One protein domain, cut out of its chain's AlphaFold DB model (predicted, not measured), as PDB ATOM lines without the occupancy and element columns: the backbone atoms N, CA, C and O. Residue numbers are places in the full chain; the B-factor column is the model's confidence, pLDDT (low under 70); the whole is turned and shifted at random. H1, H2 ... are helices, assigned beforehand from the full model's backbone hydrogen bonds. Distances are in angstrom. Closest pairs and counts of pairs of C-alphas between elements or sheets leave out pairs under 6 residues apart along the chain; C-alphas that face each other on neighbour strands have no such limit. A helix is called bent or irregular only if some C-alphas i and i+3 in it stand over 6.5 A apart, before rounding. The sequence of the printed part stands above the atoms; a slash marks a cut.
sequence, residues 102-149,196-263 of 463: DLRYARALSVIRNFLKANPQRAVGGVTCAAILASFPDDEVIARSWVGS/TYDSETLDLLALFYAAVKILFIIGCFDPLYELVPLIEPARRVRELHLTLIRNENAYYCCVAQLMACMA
ATOM      1  N   ASP A 102     212.835 209.747 207.442       94.44
ATOM      2  CA  ASP A 102     212.095 208.912 206.484       94.44
ATOM      3  C   ASP A 102     211.884 209.612 205.133       94.44
ATOM      4  O   ASP A 102     210.979 209.265 204.376       94.44
ATOM      5  N   LEU A 103     212.699 210.630 204.832       94.81
ATOM      6  CA  LEU A 103     212.675 211.343 203.557       94.81
ATOM      7  C   LEU A 103     211.297 211.971 203.244       94.81
ATOM      8  O   LEU A 103     210.948 212.213 202.099       94.81
ATOM      9  N   ARG A 104     210.478 212.304 204.248       94.38
ATOM     10  CA  ARG A 104     209.159 212.939 204.051       94.38
ATOM     11  C   ARG A 104     209.279 214.461 203.924       94.38
ATOM     12  O   ARG A 104     208.602 215.200 204.642       94.38
ATOM     13  N   TYR A 105     210.129 214.936 203.009       94.19
ATOM     14  CA  TYR A 105     210.494 216.356 202.879       94.19
ATOM     15  C   TYR A 105     209.297 217.276 202.642       94.19
ATOM     16  O   TYR A 105     209.216 218.335 203.258       94.19
ATOM     17  N   ALA A 106     208.324 216.855 201.827       92.00
ATOM     18  CA  ALA A 106     207.123 217.649 201.587       92.00
ATOM     19  C   ALA A 106     206.348 217.925 202.886       92.00
ATOM     20  O   ALA A 106     206.010 219.064 203.196       92.00
ATOM     21  N   ARG A 107     206.150 216.884 203.706       94.50
ATOM     22  CA  ARG A 107     205.487 217.022 205.006       94.50
ATOM     23  C   ARG A 107     206.330 217.850 205.976       94.50
ATOM     24  O   ARG A 107     205.762 218.649 206.710       94.50
ATOM     25  N   ALA A 108     207.656 217.698 205.965       97.19
ATOM     26  CA  ALA A 108     208.555 218.506 206.791       97.19
ATOM     27  C   ALA A 108     208.441 220.005 206.451       97.19
ATOM     28  O   ALA A 108     208.287 220.830 207.350       97.19
ATOM     29  N   LEU A 109     208.411 220.359 205.161       97.00
ATOM     30  CA  LEU A 109     208.194 221.738 204.718       97.00
ATOM     31  C   LEU A 109     206.797 222.252 205.081       97.00
ATOM     32  O   LEU A 109     206.684 223.389 205.532       97.00
ATOM     33  N   SER A 110     205.745 221.433 204.969       95.06
ATOM     34  CA  SER A 110     204.403 221.826 205.424       95.06
ATOM     35  C   SER A 110     204.349 222.079 206.937       95.06
ATOM     36  O   SER A 110     203.682 223.016 207.369       95.06
ATOM     37  N   VAL A 111     205.078 221.308 207.754       97.00
ATOM     38  CA  VAL A 111     205.206 221.559 209.204       97.00
ATOM     39  C   VAL A 111     205.838 222.923 209.462       97.00
ATOM     40  O   VAL A 111     205.279 223.720 210.217       97.00
ATOM     41  N   ILE A 112     206.956 223.223 208.795       98.25
ATOM     42  CA  ILE A 112     207.634 224.518 208.918       98.25
ATOM     43  C   ILE A 112     206.703 225.647 208.459       98.25
ATOM     44  O   ILE A 112     206.486 226.608 209.192       98.25
ATOM     45  N   ARG A 113     206.066 225.508 207.292       97.31
ATOM     46  CA  ARG A 113     205.117 226.489 206.745       97.31
ATOM     47  C   ARG A 113     203.945 226.756 207.693       97.31
ATOM     48  O   ARG A 113     203.564 227.910 207.882       97.31
ATOM     49  N   ASN A 114     203.385 225.717 208.312       96.56
ATOM     50  CA  ASN A 114     202.298 225.850 209.283       96.56
ATOM     51  C   ASN A 114     202.752 226.575 210.552       96.56
ATOM     52  O   ASN A 114     202.031 227.445 211.041       96.56
ATOM     53  N   PHE A 115     203.960 226.282 211.042       98.31
ATOM     54  CA  PHE A 115     204.553 227.021 212.151       98.31
ATOM     55  C   PHE A 115     204.713 228.511 211.809       98.31
ATOM     56  O   PHE A 115     204.291 229.362 212.592       98.31
ATOM     57  N   LEU A 116     205.249 228.838 210.627       98.25
ATOM     58  CA  LEU A 116     205.428 230.224 210.180       98.25
ATOM     59  C   LEU A 116     204.089 230.978 210.096       98.25
ATOM     60  O   LEU A 116     203.981 232.101 210.588       98.25
ATOM     61  N   LYS A 117     203.053 230.340 209.527       97.38
ATOM     62  CA  LYS A 117     201.685 230.886 209.432       97.38
ATOM     63  C   LYS A 117     201.061 231.153 210.801       97.38
ATOM     64  O   LYS A 117     200.391 232.166 210.972       97.38
ATOM     65  N   ALA A 118     201.258 230.247 211.757       97.81
ATOM     66  CA  ALA A 118     200.697 230.371 213.100       97.81
ATOM     67  C   ALA A 118     201.421 231.423 213.958       97.81
ATOM     68  O   ALA A 118     200.841 231.939 214.910       97.81
ATOM     69  N   ASN A 119     202.669 231.761 213.618       98.25
ATOM     70  CA  ASN A 119     203.551 232.583 214.445       98.25
ATOM     71  C   ASN A 119     204.151 233.792 213.697       98.25
ATOM     72  O   ASN A 119     205.350 234.042 213.825       98.25
ATOM     73  N   PRO A 120     203.369 234.593 212.947       98.12
ATOM     74  CA  PRO A 120     203.903 235.562 211.982       98.12
ATOM     75  C   PRO A 120     204.807 236.640 212.600       98.12
ATOM     76  O   PRO A 120     205.697 237.150 211.923       98.12
ATOM     77  N   GLN A 121     204.594 236.973 213.878       97.56
ATOM     78  CA  GLN A 121     205.337 238.011 214.604       97.56
ATOM     79  C   GLN A 121     206.609 237.499 215.294       97.56
ATOM     80  O   GLN A 121     207.401 238.306 215.776       97.56
ATOM     81  N   ARG A 122     206.821 236.176 215.375       97.25
ATOM     82  CA  ARG A 122     208.058 235.631 215.953       97.25
ATOM     83  C   ARG A 122     209.233 235.953 215.038       97.25
ATOM     84  O   ARG A 122     209.094 235.870 213.818       97.25
ATOM     85  N   ALA A 123     210.375 236.299 215.623       96.88
ATOM     86  CA  ALA A 123     211.538 236.751 214.873       96.88
ATOM     87  C   ALA A 123     212.858 236.347 215.535       96.88
ATOM     88  O   ALA A 123     212.923 236.192 216.752       96.88
ATOM     89  N   VAL A 124     213.911 236.244 214.727       95.81
ATOM     90  CA  VAL A 124     215.304 236.098 215.171       95.81
ATOM     91  C   VAL A 124     216.180 237.024 214.337       95.81
ATOM     92  O   VAL A 124     216.016 237.105 213.123       95.81
ATOM     93  N   GLY A 125     217.056 237.797 214.985       92.31
ATOM     94  CA  GLY A 125     217.923 238.757 214.288       92.31
ATOM     95  C   GLY A 125     217.174 239.776 213.416       92.31
ATOM     96  O   GLY A 125     217.693 240.196 212.390       92.31
ATOM     97  N   GLY A 126     215.937 240.134 213.784       92.25
ATOM     98  CA  GLY A 126     215.069 241.028 213.003       92.25
ATOM     99  C   GLY A 126     214.295 240.354 211.860       92.25
ATOM    100  O   GLY A 126     213.421 240.984 211.270       92.25
ATOM    101  N   VAL A 127     214.553 239.076 211.575       96.56
ATOM    102  CA  VAL A 127     213.878 238.304 210.523       96.56
ATOM    103  C   VAL A 127     212.629 237.642 211.093       96.56
ATOM    104  O   VAL A 127     212.724 236.793 211.980       96.56
ATOM    105  N   THR A 128     211.450 238.032 210.606       98.12
ATOM    106  CA  THR A 128     210.161 237.525 211.102       98.12
ATOM    107  C   THR A 128     209.724 236.251 210.380       98.12
ATOM    108  O   THR A 128     210.045 236.033 209.211       98.12
ATOM    109  N   CYS A 129     208.905 235.429 211.037       98.56
ATOM    110  CA  CYS A 129     208.272 234.271 210.405       98.56
ATOM    111  C   CYS A 129     207.408 234.671 209.202       98.56
ATOM    112  O   CYS A 129     207.369 233.943 208.214       98.56
ATOM    113  N   ALA A 130     206.740 235.828 209.261       98.31
ATOM    114  CA  ALA A 130     205.987 236.363 208.129       98.31
ATOM    115  C   ALA A 130     206.887 236.677 206.922       98.31
ATOM    116  O   ALA A 130     206.491 236.397 205.792       98.31
ATOM    117  N   ALA A 131     208.094 237.210 207.149       97.75
ATOM    118  CA  ALA A 131     209.057 237.470 206.082       97.75
ATOM    119  C   ALA A 131     209.551 236.164 205.443       97.75
ATOM    120  O   ALA A 131     209.532 236.042 204.223       97.75
ATOM    121  N   ILE A 132     209.901 235.156 206.254       97.94
ATOM    122  CA  ILE A 132     210.268 233.823 205.745       97.94
ATOM    123  C   ILE A 132     209.113 233.209 204.944       97.94
ATOM    124  O   ILE A 132     209.329 232.688 203.854       97.94
ATOM    125  N   LEU A 133     207.882 233.283 205.462       97.56
ATOM    126  CA  LEU A 133     206.695 232.718 204.817       97.56
ATOM    127  C   LEU A 133     206.425 233.330 203.437       97.56
ATOM    128  O   LEU A 133     205.973 232.612 202.550       97.56
ATOM    129  N   ALA A 134     206.694 234.626 203.256       96.50
ATOM    130  CA  ALA A 134     206.469 235.331 201.995       96.50
ATOM    131  C   ALA A 134     207.318 234.777 200.838       96.50
ATOM    132  O   ALA A 134     206.849 234.757 199.702       96.50
ATOM    133  N   SER A 135     208.521 234.279 201.137       93.19
ATOM    134  CA  SER A 135     209.414 233.637 200.163       93.19
ATOM    135  C   SER A 135     209.332 232.100 200.201       93.19
ATOM    136  O   SER A 135     210.057 231.422 199.478       93.19
ATOM    137  N   PHE A 136     208.466 231.521 201.042       93.81
ATOM    138  CA  PHE A 136     208.341 230.074 201.218       93.81
ATOM    139  C   PHE A 136     207.418 229.456 200.156       93.81
ATOM    140  O   PHE A 136     206.327 229.987 199.926       93.81
ATOM    141  N   PRO A 137     207.765 228.300 199.559       89.38
ATOM    142  CA  PRO A 137     206.937 227.700 198.519       89.38
ATOM    143  C   PRO A 137     205.574 227.247 199.050       89.38
ATOM    144  O   PRO A 137     205.430 226.846 200.212       89.38
ATOM    145  N   ASP A 138     204.568 227.304 198.181       87.19
ATOM    146  CA  ASP A 138     203.225 226.797 198.457       87.19
ATOM    147  C   ASP A 138     203.179 225.261 198.431       87.19
ATOM    148  O   ASP A 138     204.040 224.604 197.841       87.19
ATOM    149  N   ASP A 139     202.143 224.675 199.040       81.00
ATOM    150  CA  ASP A 139     202.016 223.219 199.203       81.00
ATOM    151  C   ASP A 139     201.993 222.464 197.856       81.00
ATOM    152  O   ASP A 139     202.495 221.346 197.762       81.00
ATOM    153  N   GLU A 140     201.483 223.088 196.787       80.88
ATOM    154  CA  GLU A 140     201.497 222.523 195.430       80.88
ATOM    155  C   GLU A 140     202.918 222.421 194.851       80.88
ATOM    156  O   GLU A 140     203.259 221.417 194.225       80.88
ATOM    157  N   VAL A 141     203.762 223.433 195.084       80.25
ATOM    158  CA  VAL A 141     205.175 223.421 194.667       80.25
ATOM    159  C   VAL A 141     205.929 222.368 195.471       80.25
ATOM    160  O   VAL A 141     206.597 221.514 194.894       80.25
ATOM    161  N   ILE A 142     205.734 222.364 196.793       77.62
ATOM    162  CA  ILE A 142     206.342 221.398 197.713       77.62
ATOM    163  C   ILE A 142     206.020 219.952 197.298       77.62
ATOM    164  O   ILE A 142     206.911 219.104 197.273       77.62
ATOM    165  N   ALA A 143     204.766 219.665 196.939       74.31
ATOM    166  CA  ALA A 143     204.344 218.329 196.525       74.31
ATOM    167  C   ALA A 143     204.962 217.879 195.187       74.31
ATOM    168  O   ALA A 143     205.136 216.681 194.966       74.31
ATOM    169  N   ARG A 144     205.295 218.821 194.293       71.25
ATOM    170  CA  ARG A 144     205.868 218.541 192.965       71.25
ATOM    171  C   ARG A 144     207.388 218.411 192.960       71.25
ATOM    172  O   ARG A 144     207.923 217.765 192.067       71.25
ATOM    173  N   SER A 145     208.079 218.998 193.932       64.31
ATOM    174  CA  SER A 145     209.547 219.024 193.992       64.31
ATOM    175  C   SER A 145     210.195 217.702 194.446       64.31
ATOM    176  O   SER A 145     211.388 217.675 194.705       64.31
ATOM    177  N   TRP A 146     209.461 216.586 194.549       57.09
ATOM    178  CA  TRP A 146     210.041 215.305 194.975       57.09
ATOM    179  C   TRP A 146     210.868 214.598 193.879       57.09
ATOM    180  O   TRP A 146     210.425 214.448 192.737       57.09
ATOM    181  N   VAL A 147     212.040 214.080 194.272       47.41
ATOM    182  CA  VAL A 147     212.987 213.314 193.441       47.41
ATOM    183  C   VAL A 147     212.388 211.963 193.031       47.41
ATOM    184  O   VAL A 147     212.185 211.067 193.848       47.41
ATOM    185  N   GLY A 148     212.109 211.810 191.738       43.41
ATOM    186  CA  GLY A 148     211.499 210.615 191.133       43.41
ATOM    187  C   GLY A 148     210.716 210.946 189.860       43.41
ATOM    188  O   GLY A 148     210.539 210.102 188.987       43.41
ATOM    189  N   SER A 149     210.336 212.213 189.726       37.22
ATOM    190  CA  SER A 149     209.916 212.858 188.483       37.22
ATOM    191  C   SER A 149     210.994 213.872 188.092       37.22
ATOM    192  O   SER A 149     211.669 214.407 188.973       37.22
ATOM    193  N   THR A 196     224.026 235.785 222.151       91.06
ATOM    194  CA  THR A 196     222.987 236.778 221.796       91.06
ATOM    195  C   THR A 196     221.572 236.181 221.790       91.06
ATOM    196  O   THR A 196     220.612 236.883 222.100       91.06
ATOM    197  N   TYR A 197     221.429 234.902 221.435       94.62
ATOM    198  CA  TYR A 197     220.138 234.219 221.338       94.62
ATOM    199  C   TYR A 197     219.969 233.187 222.450       94.62
ATOM    200  O   TYR A 197     220.877 232.402 222.724       94.62
ATOM    201  N   ASP A 198     218.782 233.175 223.059       94.38
ATOM    202  CA  ASP A 198     218.365 232.113 223.969       94.38
ATOM    203  C   ASP A 198     218.002 230.823 223.210       94.38
ATOM    204  O   ASP A 198     217.979 230.781 221.979       94.38
ATOM    205  N   SER A 199     217.716 229.745 223.945       94.12
ATOM    206  CA  SER A 199     217.407 228.442 223.338       94.12
ATOM    207  C   SER A 199     216.205 228.493 222.395       94.12
ATOM    208  O   SER A 199     216.211 227.823 221.368       94.12
ATOM    209  N   GLU A 200     215.175 229.276 222.721       94.56
ATOM    210  CA  GLU A 200     213.952 229.339 221.918       94.56
ATOM    211  C   GLU A 200     214.173 230.104 220.605       94.56
ATOM    212  O   GLU A 200     213.625 229.744 219.558       94.56
ATOM    213  N   THR A 201     215.000 231.146 220.658       95.88
ATOM    214  CA  THR A 201     215.423 231.940 219.503       95.88
ATOM    215  C   THR A 201     216.379 231.147 218.613       95.88
ATOM    216  O   THR A 201     216.266 231.202 217.387       95.88
ATOM    217  N   LEU A 202     217.281 230.359 219.209       97.38
ATOM    218  CA  LEU A 202     218.137 229.428 218.474       97.38
ATOM    219  C   LEU A 202     217.299 228.362 217.753       97.38
ATOM    220  O   LEU A 202     217.503 228.155 216.560       97.38
ATOM    221  N   ASP A 203     216.316 227.749 218.420       97.94
ATOM    222  CA  ASP A 203     215.424 226.759 217.796       97.94
ATOM    223  C   ASP A 203     214.644 227.349 216.608       97.94
ATOM    224  O   ASP A 203     214.443 226.677 215.594       97.94
ATOM    225  N   LEU A 204     214.236 228.622 216.693       98.38
ATOM    226  CA  LEU A 204     213.600 229.324 215.577       98.38
ATOM    227  C   LEU A 204     214.559 229.500 214.389       98.38
ATOM    228  O   LEU A 204     214.182 229.236 213.248       98.38
ATOM    229  N   LEU A 205     215.801 229.908 214.649       98.44
ATOM    230  CA  LEU A 205     216.823 230.053 213.611       98.44
ATOM    231  C   LEU A 205     217.166 228.706 212.958       98.44
ATOM    232  O   LEU A 205     217.250 228.607 211.735       98.44
ATOM    233  N   ALA A 206     217.279 227.647 213.759       98.56
ATOM    234  CA  ALA A 206     217.462 226.283 213.275       98.56
ATOM    235  C   ALA A 206     216.301 225.806 212.396       98.56
ATOM    236  O   ALA A 206     216.534 225.121 211.402       98.56
ATOM    237  N   LEU A 207     215.061 226.200 212.705       98.56
ATOM    238  CA  LEU A 207     213.902 225.903 211.860       98.56
ATOM    239  C   LEU A 207     214.023 226.558 210.477       98.56
ATOM    240  O   LEU A 207     213.686 225.934 209.468       98.56
ATOM    241  N   PHE A 208     214.546 227.786 210.410       98.62
ATOM    242  CA  PHE A 208     214.813 228.464 209.138       98.62
ATOM    243  C   PHE A 208     215.934 227.762 208.356       98.62
ATOM    244  O   PHE A 208     215.805 227.536 207.153       98.62
ATOM    245  N   TYR A 209     216.999 227.335 209.037       98.62
ATOM    246  CA  TYR A 209     218.080 226.552 208.432       98.62
ATOM    247  C   TYR A 209     217.611 225.196 207.903       98.62
ATOM    248  O   TYR A 209     217.983 224.805 206.795       98.62
ATOM    249  N   ALA A 210     216.757 224.494 208.652       98.44
ATOM    250  CA  ALA A 210     216.177 223.225 208.230       98.44
ATOM    251  C   ALA A 210     215.368 223.386 206.935       98.44
ATOM    252  O   ALA A 210     215.504 222.563 206.030       98.44
ATOM    253  N   ALA A 211     214.600 224.472 206.791       98.06
ATOM    254  CA  ALA A 211     213.899 224.764 205.543       98.06
ATOM    255  C   ALA A 211     214.854 224.935 204.358       98.06
ATOM    256  O   ALA A 211     214.662 224.292 203.330       98.06
ATOM    257  N   VAL A 212     215.897 225.759 204.509       98.06
ATOM    258  CA  VAL A 212     216.911 225.988 203.464       98.06
ATOM    259  C   VAL A 212     217.572 224.673 203.047       98.06
ATOM    260  O   VAL A 212     217.666 224.369 201.858       98.06
ATOM    261  N   LYS A 213     217.957 223.850 204.025       97.62
ATOM    262  CA  LYS A 213     218.534 222.524 203.795       97.62
ATOM    263  C   LYS A 213     217.583 221.626 202.995       97.62
ATOM    264  O   LYS A 213     217.985 221.074 201.975       97.62
ATOM    265  N   ILE A 214     216.324 221.498 203.422       96.81
ATOM    266  CA  ILE A 214     215.342 220.625 202.762       96.81
ATOM    267  C   ILE A 214     215.049 221.103 201.335       96.81
ATOM    268  O   ILE A 214     215.033 220.288 200.416       96.81
ATOM    269  N   LEU A 215     214.859 222.411 201.133       95.56
ATOM    270  CA  LEU A 215     214.608 223.002 199.815       95.56
ATOM    271  C   LEU A 215     215.752 222.719 198.836       95.56
ATOM    272  O   LEU A 215     215.497 222.354 197.689       95.56
ATOM    273  N   PHE A 216     217.002 222.798 199.301       95.25
ATOM    274  CA  PHE A 216     218.158 222.413 198.495       95.25
ATOM    275  C   PHE A 216     218.155 220.916 198.175       95.25
ATOM    276  O   PHE A 216     218.348 220.544 197.021       95.25
ATOM    277  N   ILE A 217     217.903 220.046 199.159       94.31
ATOM    278  CA  ILE A 217     217.899 218.583 198.968       94.31
ATOM    279  C   ILE A 217     216.857 218.133 197.942       94.31
ATOM    280  O   ILE A 217     217.089 217.147 197.249       94.31
ATOM    281  N   ILE A 218     215.729 218.836 197.822       91.25
ATOM    282  CA  ILE A 218     214.675 218.518 196.846       91.25
ATOM    283  C   ILE A 218     214.798 219.298 195.529       91.25
ATOM    284  O   ILE A 218     213.954 219.165 194.650       91.25
ATOM    285  N   GLY A 219     215.827 220.134 195.378       89.62
ATOM    286  CA  GLY A 219     216.063 220.891 194.148       89.62
ATOM    287  C   GLY A 219     215.084 222.047 193.927       89.62
ATOM    288  O   GLY A 219     214.826 222.438 192.790       89.62
ATOM    289  N   CYS A 220     214.511 222.595 195.002       89.25
ATOM    290  CA  CYS A 220     213.615 223.749 194.966       89.25
ATOM    291  C   CYS A 220     214.411 225.040 195.227       89.25
ATOM    292  O   CYS A 220     214.465 225.533 196.353       89.25
ATOM    293  N   PHE A 221     215.065 225.574 194.188       88.19
ATOM    294  CA  PHE A 221     216.018 226.687 194.342       88.19
ATOM    295  C   PHE A 221     215.395 228.077 194.363       88.19
ATOM    296  O   PHE A 221     215.945 228.949 195.024       88.19
ATOM    297  N   ASP A 222     214.273 228.304 193.673       85.88
ATOM    298  CA  ASP A 222     213.654 229.636 193.580       85.88
ATOM    299  C   ASP A 222     213.463 230.302 194.958       85.88
ATOM    300  O   ASP A 222     213.932 231.427 195.135       85.88
ATOM    301  N   PRO A 223     212.886 229.619 195.971       91.38
ATOM    302  CA  PRO A 223     212.803 230.161 197.327       91.38
ATOM    303  C   PRO A 223     214.161 230.467 197.969       91.38
ATOM    304  O   PRO A 223     214.277 231.399 198.759       91.38
ATOM    305  N   LEU A 224     215.206 229.692 197.658       92.50
ATOM    306  CA  LEU A 224     216.519 229.822 198.296       92.50
ATOM    307  C   LEU A 224     217.206 231.148 197.962       92.50
ATOM    308  O   LEU A 224     217.887 231.697 198.827       92.50
ATOM    309  N   TYR A 225     217.003 231.680 196.752       89.81
ATOM    310  CA  TYR A 225     217.570 232.976 196.353       89.81
ATOM    311  C   TYR A 225     217.040 234.143 197.184       89.81
ATOM    312  O   TYR A 225     217.741 235.142 197.322       89.81
ATOM    313  N   GLU A 226     215.844 234.020 197.760       91.88
ATOM    314  CA  GLU A 226     215.295 235.029 198.667       91.88
ATOM    315  C   GLU A 226     215.530 234.684 200.138       91.88
ATOM    316  O   GLU A 226     215.897 235.554 200.927       91.88
ATOM    317  N   LEU A 227     215.384 233.411 200.511       95.50
ATOM    318  CA  LEU A 227     215.530 232.967 201.896       95.50
ATOM    319  C   LEU A 227     216.958 233.125 202.421       95.50
ATOM    320  O   LEU A 227     217.130 233.571 203.552       95.50
ATOM    321  N   VAL A 228     217.984 232.784 201.633       95.44
ATOM    322  CA  VAL A 228     219.377 232.855 202.105       95.44
ATOM    323  C   VAL A 228     219.783 234.302 202.430       95.44
ATOM    324  O   VAL A 228     220.183 234.544 203.568       95.44
ATOM    325  N   PRO A 229     219.619 235.303 201.537       94.00
ATOM    326  CA  PRO A 229     219.915 236.696 201.885       94.00
ATOM    327  C   PRO A 229     219.069 237.237 203.042       94.00
ATOM    328  O   PRO A 229     219.544 238.084 203.794       94.00
ATOM    329  N   LEU A 230     217.830 236.758 203.190       95.38
ATOM    330  CA  LEU A 230     216.938 237.163 204.272       95.38
ATOM    331  C   LEU A 230     217.393 236.622 205.636       95.38
ATOM    332  O   LEU A 230     217.308 237.339 206.627       95.38
ATOM    333  N   ILE A 231     217.877 235.379 205.695       96.62
ATOM    334  CA  ILE A 231     218.309 234.710 206.932       96.62
ATOM    335  C   ILE A 231     219.732 235.123 207.333       96.62
ATOM    336  O   ILE A 231     220.045 235.196 208.523       96.62
ATOM    337  N   GLU A 232     220.599 235.417 206.363       93.44
ATOM    338  CA  GLU A 232     222.027 235.655 206.586       93.44
ATOM    339  C   GLU A 232     222.351 236.714 207.661       93.44
ATOM    340  O   GLU A 232     223.237 236.455 208.481       93.44
ATOM    341  N   PRO A 233     221.643 237.860 207.768       91.75
ATOM    342  CA  PRO A 233     221.858 238.814 208.855       91.75
ATOM    343  C   PRO A 233     221.631 238.212 210.249       91.75
ATOM    344  O   PRO A 233     222.408 238.486 211.162       91.75
ATOM    345  N   ALA A 234     220.622 237.350 210.412       93.81
ATOM    346  CA  ALA A 234     220.328 236.681 211.681       93.81
ATOM    347  C   ALA A 234     221.368 235.606 212.041       93.81
ATOM    348  O   ALA A 234     221.534 235.279 213.214       93.81
ATOM    349  N   ARG A 235     222.112 235.077 211.061       93.50
ATOM    350  CA  ARG A 235     223.216 234.137 211.308       93.50
ATOM    351  C   ARG A 235     224.468 234.816 211.861       93.50
ATOM    352  O   ARG A 235     225.291 234.129 212.461       93.50
ATOM    353  N   ARG A 236     224.665 236.126 211.661       89.44
ATOM    354  CA  ARG A 236     225.906 236.853 212.014       89.44
ATOM    355  C   ARG A 236     226.070 237.046 213.529       89.44
ATOM    356  O   ARG A 236     226.112 238.160 214.041       89.44
ATOM    357  N   VAL A 237     226.214 235.931 214.235       88.25
ATOM    358  CA  VAL A 237     226.429 235.801 215.674       88.25
ATOM    359  C   VAL A 237     227.679 234.951 215.889       88.25
ATOM    360  O   VAL A 237     227.864 233.921 215.235       88.25
ATOM    361  N   ARG A 238     228.560 235.373 216.800       86.50
ATOM    362  CA  ARG A 238     229.760 234.599 217.145       86.50
ATOM    363  C   ARG A 238     229.376 233.245 217.749       86.50
ATOM    364  O   ARG A 238     228.364 233.120 218.432       86.50
ATOM    365  N   GLU A 239     230.219 232.243 217.506       89.38
ATOM    366  CA  GLU A 239     230.174 230.939 218.188       89.38
ATOM    367  C   GLU A 239     228.886 230.114 218.003       89.38
ATOM    368  O   GLU A 239     228.630 229.194 218.776       89.38
ATOM    369  N   LEU A 240     228.101 230.333 216.937       90.88
ATOM    370  CA  LEU A 240     226.938 229.472 216.642       90.88
ATOM    371  C   LEU A 240     227.293 227.975 216.556       90.88
ATOM    372  O   LEU A 240     226.479 227.127 216.919       90.88
ATOM    373  N   HIS A 241     228.519 227.642 216.144       88.25
ATOM    374  CA  HIS A 241     229.035 226.269 216.091       88.25
ATOM    375  C   HIS A 241     229.214 225.608 217.477       88.25
ATOM    376  O   HIS A 241     229.340 224.385 217.553       88.25
ATOM    377  N   LEU A 242     229.191 226.385 218.566       90.75
ATOM    378  CA  LEU A 242     229.230 225.901 219.953       90.75
ATOM    379  C   LEU A 242     227.834 225.749 220.577       90.75
ATOM    380  O   LEU A 242     227.707 225.274 221.703       90.75
ATOM    381  N   THR A 243     226.779 226.140 219.860       93.75
ATOM    382  CA  THR A 243     225.395 226.085 220.353       93.75
ATOM    383  C   THR A 243     224.704 224.760 220.010       93.75
ATOM    384  O   THR A 243     225.235 223.917 219.283       93.75
ATOM    385  N   LEU A 244     223.472 224.587 220.502       91.56
ATOM    386  CA  LEU A 244     222.630 223.425 220.194       91.56
ATOM    387  C   LEU A 244     222.284 223.305 218.701       91.56
ATOM    388  O   LEU A 244     222.013 222.199 218.246       91.56
ATOM    389  N   ILE A 245     222.356 224.406 217.945       95.06
ATOM    390  CA  ILE A 245     221.970 224.465 216.526       95.06
ATOM    391  C   ILE A 245     223.161 224.362 215.568       95.06
ATOM    392  O   ILE A 245     223.080 224.720 214.390       95.06
ATOM    393  N   ARG A 246     224.317 223.919 216.078       94.06
ATOM    394  CA  ARG A 246     225.572 223.838 215.318       94.06
ATOM    395  C   ARG A 246     225.446 223.025 214.029       94.06
ATOM    396  O   ARG A 246     226.075 223.371 213.033       94.06
ATOM    397  N   ASN A 247     224.632 221.968 214.045       92.75
ATOM    398  CA  ASN A 247     224.469 221.074 212.902       92.75
ATOM    399  C   ASN A 247     223.638 221.757 211.813       92.75
ATOM    400  O   ASN A 247     224.031 221.769 210.651       92.75
ATOM    401  N   GLU A 248     222.515 222.362 212.190       97.00
ATOM    402  CA  GLU A 248     221.626 223.099 211.296       97.00
ATOM    403  C   GLU A 248     222.365 224.289 210.680       97.00
ATOM    404  O   GLU A 248     222.297 224.493 209.470       97.00
ATOM    405  N   ASN A 249     223.151 225.008 211.488       95.88
ATOM    406  CA  ASN A 249     224.024 226.077 211.013       95.88
ATOM    407  C   ASN A 249     225.067 225.569 210.004       95.88
ATOM    408  O   ASN A 249     225.270 226.209 208.977       95.88
ATOM    409  N   ALA A 250     225.708 224.419 210.249       93.44
ATOM    410  CA  ALA A 250     226.682 223.848 209.316       93.44
ATOM    411  C   ALA A 250     226.047 223.496 207.959       93.44
ATOM    412  O   ALA A 250     226.588 223.860 206.914       93.44
ATOM    413  N   TYR A 251     224.869 222.860 207.962       96.38
ATOM    414  CA  TYR A 251     224.129 222.569 206.730       96.38
ATOM    415  C   TYR A 251     223.687 223.840 206.000       96.38
ATOM    416  O   TYR A 251     223.826 223.911 204.780       96.38
ATOM    417  N   TYR A 252     223.189 224.847 206.724       96.94
ATOM    418  CA  TYR A 252     222.832 226.133 206.129       96.94
ATOM    419  C   TYR A 252     224.044 226.802 205.474       96.94
ATOM    420  O   TYR A 252     223.952 227.206 204.319       96.94
ATOM    421  N   CYS A 253     225.187 226.880 206.168       94.56
ATOM    422  CA  CYS A 253     226.409 227.479 205.629       94.56
ATOM    423  C   CYS A 253     226.873 226.771 204.351       94.56
ATOM    424  O   CYS A 253     227.192 227.442 203.370       94.56
ATOM    425  N   CYS A 254     226.860 225.436 204.351       95.38
ATOM    426  CA  CYS A 254     227.193 224.634 203.178       95.38
ATOM    427  C   CYS A 254     226.257 224.971 202.005       95.38
ATOM    428  O   CYS A 254     226.719 225.354 200.933       95.38
ATOM    429  N   VAL A 255     224.935 224.924 202.219       96.19
ATOM    430  CA  VAL A 255     223.943 225.238 201.176       96.19
ATOM    431  C   VAL A 255     224.086 226.672 200.668       96.19
ATOM    432  O   VAL A 255     224.105 226.877 199.458       96.19
ATOM    433  N   ALA A 256     224.233 227.658 201.555       94.19
ATOM    434  CA  ALA A 256     224.403 229.058 201.177       94.19
ATOM    435  C   ALA A 256     225.619 229.246 200.252       94.19
ATOM    436  O   ALA A 256     225.504 229.876 199.202       94.19
ATOM    437  N   GLN A 257     226.763 228.639 200.581       92.94
ATOM    438  CA  GLN A 257     227.959 228.700 199.736       92.94
ATOM    439  C   GLN A 257     227.777 227.950 198.411       92.94
ATOM    440  O   GLN A 257     228.186 228.443 197.361       92.94
ATOM    441  N   LEU A 258     227.104 226.796 198.421       93.69
ATOM    442  CA  LEU A 258     226.813 226.042 197.198       93.69
ATOM    443  C   LEU A 258     225.867 226.782 196.249       93.69
ATOM    444  O   LEU A 258     226.000 226.613 195.035       93.69
ATOM    445  N   MET A 259     224.946 227.592 196.782       89.44
ATOM    446  CA  MET A 259     224.073 228.469 195.994       89.44
ATOM    447  C   MET A 259     224.868 229.552 195.255       89.44
ATOM    448  O   MET A 259     224.511 229.902 194.131       89.44
ATOM    449  N   ALA A 260     225.972 230.040 195.831       86.00
ATOM    450  CA  ALA A 260     226.820 231.053 195.201       86.00
ATOM    451  C   ALA A 260     227.549 230.540 193.945       86.00
ATOM    452  O   ALA A 260     227.858 231.325 193.051       86.00
ATOM    453  N   CYS A 261     227.788 229.229 193.848       83.44
ATOM    454  CA  CYS A 261     228.424 228.589 192.692       83.44
ATOM    455  C   CYS A 261     227.485 227.636 191.933       83.44
ATOM    456  O   CYS A 261     227.941 226.694 191.276       83.44
ATOM    457  N   MET A 262     226.167 227.830 192.046       85.00
ATOM    458  CA  MET A 262     225.170 227.040 191.326       85.00
ATOM    459  C   MET A 262     224.815 227.682 189.983       85.00
ATOM    460  O   MET A 262     224.584 228.886 189.896       85.00
ATOM    461  N   ALA A 263     224.732 226.862 188.935       81.44
ATOM    462  CA  ALA A 263     224.271 227.285 187.618       81.44
ATOM    463  C   ALA A 263     222.809 226.865 187.407       81.44
ATOM    464  O   ALA A 263     222.488 225.682 187.514       81.44
TER     465      ALA A 263
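Overview. This is residues 102 to 149 and 196 to 263 of the 463 residues of the protein "Hypothetical protein" of Coccolithus braarudii (UniProt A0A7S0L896). One long helix, H4, runs through the core, with H1 packed on one side of it and H6 on the other, both crossing it at about forty degrees, while H5 folds back along a third side to make a helical hairpin with H4. Two short helices complete the shape: H2 packs by the last part of H1 and lies near H4 and H5, and H3 packs by the first part of H1, away from H5 and H6. The printed part has 116 residues with six named helices, H1 to H6 in that order along the chain, and no named strand; the class is all helix, with 74 residues in the helices. The whole is compact, with a radius of gyration of the C-alphas of 13.5 A, and the C-alphas span 43 by 33 by 26 A.

Arrangement. H1, residues 105 to 118, touches H2, residues 129 to 134, with residues 113 to 117 alone. The closest C-alphas of this pair are those of Leu 116 and Cys 129, 5.0 A apart, and the two run opposite ways at a steep tilt of 62 degrees. H1 touches H3, residues 139 to 144, with residues 106 to 110 alone, opposite ways at a shallow tilt of 13 degrees; the closest C-alphas are those of Ala 106 and Ile 142, 5.4 A apart. H2 and H3 are apart. H4, residues 199 to 217, touches H1 with residues 207 to 214 alone, opposite ways at a steep tilt of 40 degrees, and the closest C-alphas are those of Tyr 105 and Ile 214, 6.5 A apart. H4 and H5, residues 222 to 235, touch and form a helical hairpin, opposite ways at a shallow tilt of 28 degrees, with the C-alphas of Val 212 and Leu 224 closest at 6.4 A. H2 is close to but not clearly touching H5, where the closest C-alphas are those of Ile 132 and Leu 227, 6.6 A apart. H6, residues 246 to 260, touches H4 the same way at a steep tilt of 41 degrees, with the C-alphas of Tyr 209 and Tyr 252 closest at 5.3 A. H5 and H6 are close but not clearly touching, with the C-alphas of Val 228 and Ala 256 closest at 6.4 A. The helix packing is part aligned, part crossed, with 2 of the 5 touching pairs at a shallow tilt. Every O i to N i+4 pair is within hydrogen-bond range in H1, H2, H3, H4 and H6, and 6 of 10 are in H5.

Along the chain. H1 begins at C-alpha 105, (210.494, 216.356, 202.879), and is 19.9 A long from first to last C-alpha. Before H2, residues 123 to 124 pair with residues 127 to 128, antiparallel. H2 and H3 are each 8.7 A long. H4 begins at C-alpha 199, (217.407, 228.442, 223.338), and is 26.3 A long. H5 is 20.6 A long and irregular, but only just: C-alphas 230 and 233 are 6.9 A apart. H6 is 21.4 A long and ends at C-alpha 260, (226.820, 231.053, 195.201).

Size, cuts and confidence. The C-alphas of Ser 149 and Thr 196, the two farthest apart, are 43.0 A apart and stand at the two sides of the cut, where residues 150 to 195 are not printed. The link from H3 to H4 runs across this cut. Of the links that are printed whole, H2 to H3 and H4 to H5 are tight, H1 to H2 and H5 to H6 are short, and none is long. The mean pLDDT of the printed part is 91.5, and residues 145 to 149 are under 70.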